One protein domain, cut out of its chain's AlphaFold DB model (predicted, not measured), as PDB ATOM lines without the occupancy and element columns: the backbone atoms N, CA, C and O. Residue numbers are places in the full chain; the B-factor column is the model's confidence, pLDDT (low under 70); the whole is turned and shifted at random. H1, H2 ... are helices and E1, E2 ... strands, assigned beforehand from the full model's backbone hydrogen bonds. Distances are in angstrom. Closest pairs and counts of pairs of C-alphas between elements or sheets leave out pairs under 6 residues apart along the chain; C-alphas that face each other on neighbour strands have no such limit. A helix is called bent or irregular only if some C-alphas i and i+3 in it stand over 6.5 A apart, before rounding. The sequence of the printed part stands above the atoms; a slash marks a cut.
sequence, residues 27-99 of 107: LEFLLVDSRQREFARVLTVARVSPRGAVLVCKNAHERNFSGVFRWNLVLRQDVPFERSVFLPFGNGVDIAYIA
ATOM      1  N   LEU A  27     118.026 293.710 182.896       90.12
ATOM      2  CA  LEU A  27     117.188 294.034 184.049       90.12
ATOM      3  C   LEU A  27     117.511 295.442 184.568       90.12
ATOM      4  O   LEU A  27     118.649 295.707 184.956       90.12
ATOM      5  N   GLU A  28     116.509 296.319 184.600       89.94
ATOM      6  CA  GLU A  28     116.593 297.657 185.212       89.94
ATOM      7  C   GLU A  28     116.068 297.653 186.658       89.94
ATOM      8  O   GLU A  28     116.484 298.461 187.486       89.94
ATOM      9  N   PHE A  29     115.183 296.707 186.983       92.12
ATOM     10  CA  PHE A  29     114.607 296.538 188.310       92.12
ATOM     11  C   PHE A  29     114.414 295.052 188.631       92.12
ATOM     12  O   PHE A  29     113.859 294.310 187.819       92.12
ATOM     13  N   LEU A  30     114.836 294.617 189.819       91.69
ATOM     14  CA  LEU A  30     114.610 293.254 190.305       91.69
ATOM     15  C   LEU A  30     114.234 293.274 191.785       91.69
ATOM     16  O   LEU A  30     115.003 293.743 192.617       91.69
ATOM     17  N   LEU A  31     113.079 292.698 192.116       90.75
ATOM     18  CA  LEU A  31     112.645 292.462 193.491       90.75
ATOM     19  C   LEU A  31     112.713 290.967 193.793       90.75
ATOM     20  O   LEU A  31     112.057 290.169 193.128       90.75
ATOM     21  N   VAL A  32     113.454 290.594 194.832       88.50
ATOM     22  CA  VAL A  32     113.532 289.213 195.306       88.50
ATOM     23  C   VAL A  32     112.910 289.119 196.699       88.50
ATOM     24  O   VAL A  32     113.385 289.732 197.659       88.50
ATOM     25  N   ASP A  33     111.838 288.337 196.801       87.12
ATOM     26  CA  ASP A  33     111.127 288.019 198.044       87.12
ATOM     27  C   ASP A  33     111.284 286.516 198.333       87.12
ATOM     28  O   ASP A  33     110.368 285.721 198.137       87.12
ATOM     29  N   SER A  34     112.499 286.094 198.696       73.94
ATOM     30  CA  SER A  34     112.842 284.680 198.900       73.94
ATOM     31  C   SER A  34     113.592 284.440 200.212       73.94
ATOM     32  O   SER A  34     114.072 285.364 200.866       73.94
ATOM     33  N   ARG A  35     113.745 283.162 200.582       70.50
ATOM     34  CA  ARG A  35     114.590 282.738 201.713       70.50
ATOM     35  C   ARG A  35     116.074 283.032 201.433       70.50
ATOM     36  O   ARG A  35     116.495 283.074 200.274       70.50
ATOM     37  N   GLN A  36     116.870 283.170 202.497       65.31
ATOM     38  CA  GLN A  36     118.249 283.690 202.470       65.31
ATOM     39  C   GLN A  36     119.181 283.022 201.439       65.31
ATOM     40  O   GLN A  36     119.914 283.723 200.745       65.31
ATOM     41  N   ARG A  37     119.160 281.687 201.310       68.44
ATOM     42  CA  ARG A  37     120.069 280.955 200.401       68.44
ATOM     43  C   ARG A  37     119.730 281.132 198.922       68.44
ATOM     44  O   ARG A  37     120.628 281.108 198.088       68.44
ATOM     45  N   GLU A  38     118.456 281.339 198.607       73.25
ATOM     46  CA  GLU A  38     117.998 281.431 197.219       73.25
ATOM     47  C   GLU A  38     118.273 282.811 196.622       73.25
ATOM     48  O   GLU A  38     118.543 282.948 195.434       73.25
ATOM     49  N   PHE A  39     118.304 283.834 197.476       77.19
ATOM     50  CA  PHE A  39     118.553 285.209 197.075       77.19
ATOM     51  C   PHE A  39     119.918 285.393 196.399       77.19
ATOM     52  O   PHE A  39     120.002 285.955 195.307       77.19
ATOM     53  N   ALA A  40     120.986 284.905 197.041       79.38
ATOM     54  CA  ALA A  40     122.341 285.036 196.512       79.38
ATOM     55  C   ALA A  40     122.456 284.363 195.139       79.38
ATOM     56  O   ALA A  40     123.013 284.945 194.215       79.38
ATOM     57  N   ARG A  41     121.838 283.183 194.980       84.31
ATOM     58  CA  ARG A  41     121.804 282.455 193.705       84.31
ATOM     59  C   ARG A  41     121.119 283.274 192.613       84.31
ATOM     60  O   ARG A  41     121.674 283.393 191.526       84.31
ATOM     61  N   VAL A  42     119.961 283.869 192.914       87.69
ATOM     62  CA  VAL A  42     119.203 284.709 191.969       87.69
ATOM     63  C   VAL A  42     119.988 285.958 191.570       87.69
ATOM     64  O   VAL A  42     120.066 286.279 190.386       87.69
ATOM     65  N   LEU A  43     120.609 286.647 192.526       86.00
ATOM     66  CA  LEU A  43     121.395 287.838 192.216       86.00
ATOM     67  C   LEU A  43     122.627 287.549 191.363       86.00
ATOM     68  O   LEU A  43     122.927 288.314 190.452       86.00
ATOM     69  N   THR A  44     123.345 286.460 191.643       83.88
ATOM     70  CA  THR A  44     124.574 286.131 190.910       83.88
ATOM     71  C   THR A  44     124.300 285.818 189.433       83.88
ATOM     72  O   THR A  44     125.138 286.081 188.562       83.88
ATOM     73  N   VAL A  45     123.119 285.278 189.121       87.94
ATOM     74  CA  VAL A  45     122.710 284.990 187.736       87.94
ATOM     75  C   VAL A  45     121.985 286.154 187.058       87.94
ATOM     76  O   VAL A  45     121.853 286.133 185.837       87.94
ATOM     77  N   ALA A  46     121.563 287.177 187.808       87.81
ATOM     78  CA  ALA A  46     120.873 288.338 187.260       87.81
ATOM     79  C   ALA A  46     121.788 289.149 186.330       87.81
ATOM     80  O   ALA A  46     122.869 289.602 186.711       87.81
ATOM     81  N   ARG A  47     121.331 289.357 185.092       87.94
ATOM     82  CA  ARG A  47     122.034 290.152 184.079       87.94
ATOM     83  C   ARG A  47     121.435 291.552 184.018       87.94
ATOM     84  O   ARG A  47     120.445 291.791 183.321       87.94
ATOM     85  N   VAL A  48     122.036 292.458 184.780       86.38
ATOM     86  CA  VAL A  48     121.620 293.862 184.867       86.38
ATOM     87  C   VAL A  48     121.866 294.621 183.565       86.38
ATOM     88  O   VAL A  48     122.727 294.261 182.760       86.38
ATOM     89  N   SER A  49     121.069 295.662 183.345       83.94
ATOM     90  CA  SER A  49     121.203 296.562 182.203       83.94
ATOM     91  C   SER A  49     122.521 297.347 182.251       83.94
ATOM     92  O   SER A  49     122.944 297.769 183.331       83.94
ATOM     93  N   PRO A  50     123.150 297.643 181.096       81.00
ATOM     94  CA  PRO A  50     124.299 298.550 181.032       81.00
ATOM     95  C   PRO A  50     123.954 299.993 181.437       81.00
ATOM     96  O   PRO A  50     124.851 300.813 181.584       81.00
ATOM     97  N   ARG A  51     122.669 300.328 181.619       85.19
ATOM     98  CA  ARG A  51     122.220 301.638 182.121       85.19
ATOM     99  C   ARG A  51     122.222 301.739 183.649       85.19
ATOM    100  O   ARG A  51     121.896 302.795 184.180       85.19
ATOM    101  N   GLY A  52     122.597 300.663 184.338       84.38
ATOM    102  CA  GLY A  52     122.401 300.519 185.773       84.38
ATOM    103  C   GLY A  52     121.094 299.797 186.096       84.38
ATOM    104  O   GLY A  52     120.274 299.522 185.215       84.38
ATOM    105  N   ALA A  53     120.926 299.446 187.367       89.44
ATOM    106  CA  ALA A  53     119.763 298.706 187.841       89.44
ATOM    107  C   ALA A  53     119.497 298.942 189.329       89.44
ATOM    108  O   ALA A  53     120.409 299.221 190.108       89.44
ATOM    109  N   VAL A  54     118.242 298.771 189.738       90.75
ATOM    110  CA  VAL A  54     117.840 298.756 191.147       90.75
ATOM    111  C   VAL A  54     117.485 297.331 191.548       90.75
ATOM    112  O   VAL A  54     116.585 296.711 190.981       90.75
ATOM    113  N   LEU A  55     118.181 296.813 192.553       89.19
ATOM    114  CA  LEU A  55     117.914 295.501 193.124       89.19
ATOM    115  C   LEU A  55     117.320 295.670 194.513       89.19
ATOM    116  O   LEU A  55     117.852 296.401 195.343       89.19
ATOM    117  N   VAL A  56     116.229 294.968 194.779       89.12
ATOM    118  CA  VAL A  56     115.491 295.051 196.035       89.12
ATOM    119  C   VAL A  56     115.347 293.663 196.629       89.12
ATOM    120  O   VAL A  56     114.989 292.700 195.953       89.12
ATOM    121  N   CYS A  57     115.581 293.559 197.927       86.50
ATOM    122  CA  CYS A  57     115.441 292.327 198.680       86.50
ATOM    123  C   CYS A  57     114.471 292.545 199.827       86.50
ATOM    124  O   CYS A  57     114.784 293.259 200.786       86.50
ATOM    125  N   LYS A  58     113.343 291.850 199.804       83.81
ATOM    126  CA  LYS A  58     112.397 291.859 200.919       83.81
ATOM    127  C   LYS A  58     112.801 290.823 201.980       83.81
ATOM    128  O   LYS A  58     113.586 289.917 201.703       83.81
ATOM    129  N   ASN A  59     112.343 290.993 203.220       74.88
ATOM    130  CA  ASN A  59     112.720 290.175 204.385       74.88
ATOM    131  C   ASN A  59     114.226 290.258 204.723       74.88
ATOM    132  O   ASN A  59     114.953 289.263 204.755       74.88
ATOM    133  N   ALA A  60     114.729 291.480 204.891       64.25
ATOM    134  CA  ALA A  60     116.129 291.782 205.205       64.25
ATOM    135  C   ALA A  60     116.487 291.756 206.696       64.25
ATOM    136  O   ALA A  60     117.666 291.807 207.042       64.25
ATOM    137  N   HIS A  61     115.507 291.652 207.588       58.66
ATOM    138  CA  HIS A  61     115.720 291.807 209.025       58.66
ATOM    139  C   HIS A  61     116.612 290.708 209.632       58.66
ATOM    140  O   HIS A  61     117.530 291.012 210.390       58.66
ATOM    141  N   GLU A  62     116.448 289.445 209.223       56.09
ATOM    142  CA  GLU A  62     117.333 288.341 209.646       56.09
ATOM    143  C   GLU A  62     118.759 288.452 209.059       56.09
ATOM    144  O   GLU A  62     119.705 287.844 209.563       56.09
ATOM    145  N   ARG A  63     118.942 289.252 207.997       60.25
ATOM    146  CA  ARG A  63     120.202 289.359 207.240       60.25
ATOM    147  C   ARG A  63     121.213 290.305 207.882       60.25
ATOM    148  O   ARG A  63     122.403 289.997 207.880       60.25
ATOM    149  N   ASN A  64     120.749 291.411 208.463       52.31
ATOM    150  CA  ASN A  64     121.627 292.381 209.126       52.31
ATOM    151  C   ASN A  64     122.071 291.937 210.524       52.31
ATOM    152  O   ASN A  64     123.134 292.348 210.977       52.31
ATOM    153  N   PHE A  65     121.321 291.045 211.178       48.78
ATOM    154  CA  PHE A  65     121.673 290.556 212.515       48.78
ATOM    155  C   PHE A  65     122.901 289.627 212.523       48.78
ATOM    156  O   PHE A  65     123.578 289.515 213.539       48.78
ATOM    157  N   SER A  66     123.210 288.977 211.392       52.66
ATOM    158  CA  SER A  66     124.368 288.077 211.254       52.66
ATOM    159  C   SER A  66     125.580 288.715 210.559       52.66
ATOM    160  O   SER A  66     126.652 288.118 210.547       52.66
ATOM    161  N   GLY A  67     125.438 289.905 209.957       55.22
ATOM    162  CA  GLY A  67     126.519 290.591 209.230       55.22
ATOM    163  C   GLY A  67     127.007 289.892 207.948       55.22
ATOM    164  O   GLY A  67     127.977 290.343 207.339       55.22
ATOM    165  N   VAL A  68     126.357 288.798 207.529       57.59
ATOM    166  CA  VAL A  68     126.805 287.931 206.421       57.59
ATOM    167  C   VAL A  68     126.415 288.485 205.050       57.59
ATOM    168  O   VAL A  68     127.099 288.236 204.059       57.59
ATOM    169  N   PHE A  69     125.317 289.241 204.963       63.91
ATOM    170  CA  PHE A  69     124.855 289.766 203.685       63.91
ATOM    171  C   PHE A  69     125.583 291.059 203.322       63.91
ATOM    172  O   PHE A  69     125.458 292.069 204.012       63.91
ATOM    173  N   ARG A  70     126.323 291.034 202.213       71.12
ATOM    174  CA  ARG A  70     126.915 292.228 201.619       71.12
ATOM    175  C   ARG A  70     126.698 292.202 200.119       71.12
ATOM    176  O   ARG A  70     127.033 291.218 199.464       71.12
ATOM    177  N   TRP A  71     126.186 293.301 199.577       76.62
ATOM    178  CA  TRP A  71     125.961 293.465 198.143       76.62
ATOM    179  C   TRP A  71     127.213 293.191 197.307       76.62
ATOM    180  O   TRP A  71     127.133 292.535 196.276       76.62
ATOM    181  N   ASN A  72     128.387 293.574 197.808       70.56
ATOM    182  CA  ASN A  72     129.669 293.319 197.148       70.56
ATOM    183  C   ASN A  72     130.055 291.829 197.015       70.56
ATOM    184  O   ASN A  72     130.926 291.518 196.213       70.56
ATOM    185  N   LEU A  73     129.448 290.918 197.785       71.12
ATOM    186  CA  LEU A  73     129.712 289.473 197.714       71.12
ATOM    187  C   LEU A  73     128.772 288.748 196.745       71.12
ATOM    188  O   LEU A  73     129.094 287.660 196.279       71.12
ATOM    189  N   VAL A  74     127.592 289.316 196.493       71.69
ATOM    190  CA  VAL A  74     126.530 288.692 195.683       71.69
ATOM    191  C   VAL A  74     126.443 289.270 194.277       71.69
ATOM    192  O   VAL A  74     125.989 288.583 193.360       71.69
ATOM    193  N   LEU A  75     126.886 290.515 194.108       73.69
ATOM    194  CA  LEU A  75     127.047 291.134 192.805       73.69
ATOM    195  C   LEU A  75     128.293 290.588 192.121       73.69
ATOM    196  O   LEU A  75     129.300 290.282 192.760       73.69
ATOM    197  N   ARG A  76     128.212 290.451 190.798       68.00
ATOM    198  CA  ARG A  76     129.370 290.061 190.002       68.00
ATOM    199  C   ARG A  76     130.450 291.143 190.104       68.00
ATOM    200  O   ARG A  76     130.139 292.324 190.234       68.00
ATOM    201  N   GLN A  77     131.717 290.731 190.052       62.94
ATOM    202  CA  GLN A  77     132.875 291.618 190.246       62.94
ATOM    203  C   GLN A  77     132.970 292.752 189.208       62.94
ATOM    204  O   GLN A  77     133.638 293.751 189.457       62.94
ATOM    205  N   ASP A  78     132.311 292.601 188.061       64.25
ATOM    206  CA  ASP A  78     132.247 293.552 186.949       64.25
ATOM    207  C   ASP A  78     131.120 294.590 187.084       64.25
ATOM    208  O   ASP A  78     130.999 295.483 186.247       64.25
ATOM    209  N   VAL A  79     130.298 294.499 188.133       66.25
ATOM    210  CA  VAL A  79     129.166 295.397 188.352       66.25
ATOM    211  C   VAL A  79     129.547 296.466 189.382       66.25
ATOM    212  O   VAL A  79     129.764 296.129 190.549       66.25
ATOM    213  N   PRO A  80     129.609 297.759 189.003       66.50
ATOM    214  CA  PRO A  80     129.932 298.828 189.937       66.50
ATOM    215  C   PRO A  80     128.775 299.014 190.926       66.50
ATOM    216  O   PRO A  80     127.775 299.686 190.660       66.50
ATOM    217  N   PHE A  81     128.909 298.379 192.087       69.44
ATOM    218  CA  PHE A  81     128.052 298.626 193.235       69.44
ATOM    219  C   PHE A  81     128.300 300.045 193.740       69.44
ATOM    220  O   PHE A  81     129.421 300.376 194.129       69.44
ATOM    221  N   GLU A  82     127.259 300.874 193.746       67.12
ATOM    222  CA  GLU A  82     127.399 302.260 194.177       67.12
ATOM    223  C   GLU A  82     126.967 302.414 195.635       67.12
ATOM    224  O   GLU A  82     127.761 302.795 196.496       67.12
ATOM    225  N   ARG A  83     125.695 302.126 195.921       78.81
ATOM    226  CA  ARG A  83     125.079 302.400 197.221       78.81
ATOM    227  C   ARG A  83     123.993 301.384 197.539       78.81
ATOM    228  O   ARG A  83     123.281 300.921 196.650       78.81
ATOM    229  N   SER A  84     123.822 301.101 198.827       83.62
ATOM    230  CA  SER A  84     122.663 300.373 199.343       83.62
ATOM    231  C   SER A  84     122.010 301.114 200.498       83.62
ATOM    232  O   SER A  84     122.690 301.782 201.279       83.62
ATOM    233  N   VAL A  85     120.697 300.959 200.631       84.94
ATOM    234  CA  VAL A  85     119.916 301.463 201.756       84.94
ATOM    235  C   VAL A  85     119.074 300.338 202.342       84.94
ATOM    236  O   VAL A  85     118.339 299.647 201.638       84.94
ATOM    237  N   PHE A  86     119.165 300.185 203.657       82.19
ATOM    238  CA  PHE A  86     118.286 299.309 204.410       82.19
ATOM    239  C   PHE A  86     117.138 300.124 205.001       82.19
ATOM    240  O   PHE A  86     117.356 301.114 205.700       82.19
ATOM    241  N   LEU A  87     115.914 299.683 204.742       85.00
ATOM    242  CA  LEU A  87     114.690 300.270 205.261       85.00
ATOM    243  C   LEU A  87     114.071 299.309 206.287       85.00
ATOM    244  O   LEU A  87     113.733 298.173 205.930       85.00
ATOM    245  N   PRO A  88     113.864 299.738 207.547       78.56
ATOM    246  CA  PRO A  88     113.266 298.915 208.596       78.56
ATOM    247  C   PRO A  88     111.734 298.869 208.467       78.56
ATOM    248  O   PRO A  88     111.004 299.150 209.411       78.56
ATOM    249  N   PHE A  89     111.230 298.556 207.272       77.56
ATOM    250  CA  PHE A  89     109.800 298.429 207.015       77.56
ATOM    251  C   PHE A  89     109.392 296.954 206.981       77.56
ATOM    252  O   PHE A  89     109.981 296.159 206.244       77.56
ATOM    253  N   GLY A  90     108.385 296.579 207.774       78.88
ATOM    254  CA  GLY A  90     107.975 295.180 207.936       78.88
ATOM    255  C   GLY A  90     109.144 294.296 208.383       78.88
ATOM    256  O   GLY A  90     109.868 294.640 209.311       78.88
ATOM    257  N   ASN A  91     109.388 293.197 207.666       77.62
ATOM    258  CA  ASN A  91     110.527 292.298 207.904       77.62
ATOM    259  C   ASN A  91     111.850 292.810 207.295       77.62
ATOM    260  O   ASN A  91     112.757 292.023 207.023       77.62
ATOM    261  N   GLY A  92     111.975 294.116 207.058       80.94
ATOM    262  CA  GLY A  92     113.144 294.761 206.470       80.94
ATOM    263  C   GLY A  92     113.191 294.654 204.945       80.94
ATOM    264  O   GLY A  92     112.866 293.616 204.360       80.94
ATOM    265  N   VAL A  93     113.656 295.721 204.305       84.94
ATOM    266  CA  VAL A  93     113.888 295.800 202.860       84.94
ATOM    267  C   VAL A  93     115.288 296.353 202.635       84.94
ATOM    268  O   VAL A  93     115.644 297.367 203.221       84.94
ATOM    269  N   ASP A  94     116.081 295.690 201.804       86.00
ATOM    270  CA  ASP A  94     117.398 296.179 201.393       86.00
ATOM    271  C   ASP A  94     117.350 296.526 199.908       86.00
ATOM    272  O   ASP A  94     116.849 295.734 199.109       86.00
ATOM    273  N   ILE A  95     117.807 297.719 199.549       87.81
ATOM    274  CA  ILE A  95     117.770 298.247 198.187       87.81
ATOM    275  C   ILE A  95     119.195 298.603 197.792       87.81
ATOM    276  O   ILE A  95     119.802 299.460 198.427       87.81
ATOM    277  N   ALA A  96     119.703 298.004 196.721       88.25
ATOM    278  CA  ALA A  96     120.953 298.398 196.093       88.25
ATOM    279  C   ALA A  96     120.710 299.084 194.757       88.25
ATOM    280  O   ALA A  96     119.940 298.611 193.920       88.25
ATOM    281  N   TYR A  97     121.440 300.174 194.556       87.88
ATOM    282  CA  TYR A  97     121.586 300.810 193.265       87.88
ATOM    283  C   TYR A  97     122.922 300.406 192.642       87.88
ATOM    284  O   TYR A  97     123.993 300.553 193.244       87.88
ATOM    285  N   ILE A  98     122.825 299.884 191.427       84.50
ATOM    286  CA  ILE A  98     123.942 299.548 190.561       84.50
ATOM    287  C   ILE A  98     124.056 300.657 189.527       84.50
ATOM    288  O   ILE A  98     123.121 300.883 188.756       84.50
ATOM    289  N   ALA A  99     125.210 301.315 189.500       80.50
ATOM    290  CA  ALA A  99     125.487 302.334 188.506       80.50
ATOM    291  C   ALA A  99     125.705 301.703 187.126       80.50
ATOM    292  O   ALA A  99     126.118 300.547 187.000       80.50
TER     293      ALA A  99
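AT A GLANCE: This is residues 27 to 99 of the 107 residues of an uncharacterized protein of Cajanus cajan (UniProt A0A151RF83). A twisted four-stranded sheet has one longer helix, H1, over the E1 and E2 half of one face, while residues 59 to 80, with the short helices H2 and H3, loop back beside H1 from one end of the strands to the other. The sheet is a wall whose other face is bare, and H2 caps one end. The printed part has 73 residues, with three named helices and four named strands in the order E1, H1, E2, H2, H3, E3, E4; the sheet runs E1, E2, E4, E3 and is mixed, and the class is mixed, helices and strands. It is compact, with a radius of gyration of the C-alphas of 11.4 A, and elongated in outline, spanning 31 by 20 by 18 A.

IN THESE COORDINATES: E1, residues 29 to 32, begins at C-alpha 29 (114.607, 296.538, 188.310) and is 10.2 A long. H1, residues 36 to 45, measures 15.4 A; it is neither bent nor irregular, but only just: C-alphas 37 and 40 are 6.1 A apart. E2, residues 53 to 58, is 16.5 A long. H2, residues 61 to 64, measures 5.9 A, and H3, residues 71 to 74, 5.4 A. E3, residues 81 to 87, is 18.1 A long. E4, residues 93 to 98, measures 16.3 A and ends at C-alpha 98 (123.942, 299.548, 190.561).

HOW THE PARTS SIT: E1 and E2 are parallel at 19 degrees, with N 32 and O 56 at 2.8 A. E1, H1, E2 form a strand-helix-strand unit, two parallel neighbour strands with a helix between, with a right-handed crossover. E2 and E4 are antiparallel at 166 degrees, with N 96 and O 55 at 2.8 A. E4 and E3, a hairpin, are antiparallel at 163 degrees, with N 85 and O 95 at 2.8 A. E2, H2, H3, E3 form a split unit, with E4 between its strands and a right-handed crossover. The sheet is twisted, with C-alphas up to 4.1 A off its best plane. H1 is on the sheet, making two layers, a helix on one face, at a height of 10.3 A; it runs along the strands, at 13 degrees to E1 on the local plane. Its closest C-alpha pair with E1 is Val 32 and Phe 39, 6.7 A. H1 and H3 only just touch, with 3 pairs of C-alphas within 8 A, the closest Ala 40 and Val 74 at 5.6 A. H2 only grazes the sheet with residues 61 to 64, and H3 with residues 71 to 72. In H1, 4 of 6 O i to N i+4 pairs are within hydrogen-bond range; H2 and H3 are too short for such a pair.

THE WHOLE: The C-alphas farthest apart, those of Pro 50 and Phe 65, are 32.6 A apart. The printed part has no cut and no long link. The mean pLDDT of the printed part is 77.3, and residues 36 to 37, 60 to 69 and 76 to 82 are under 70.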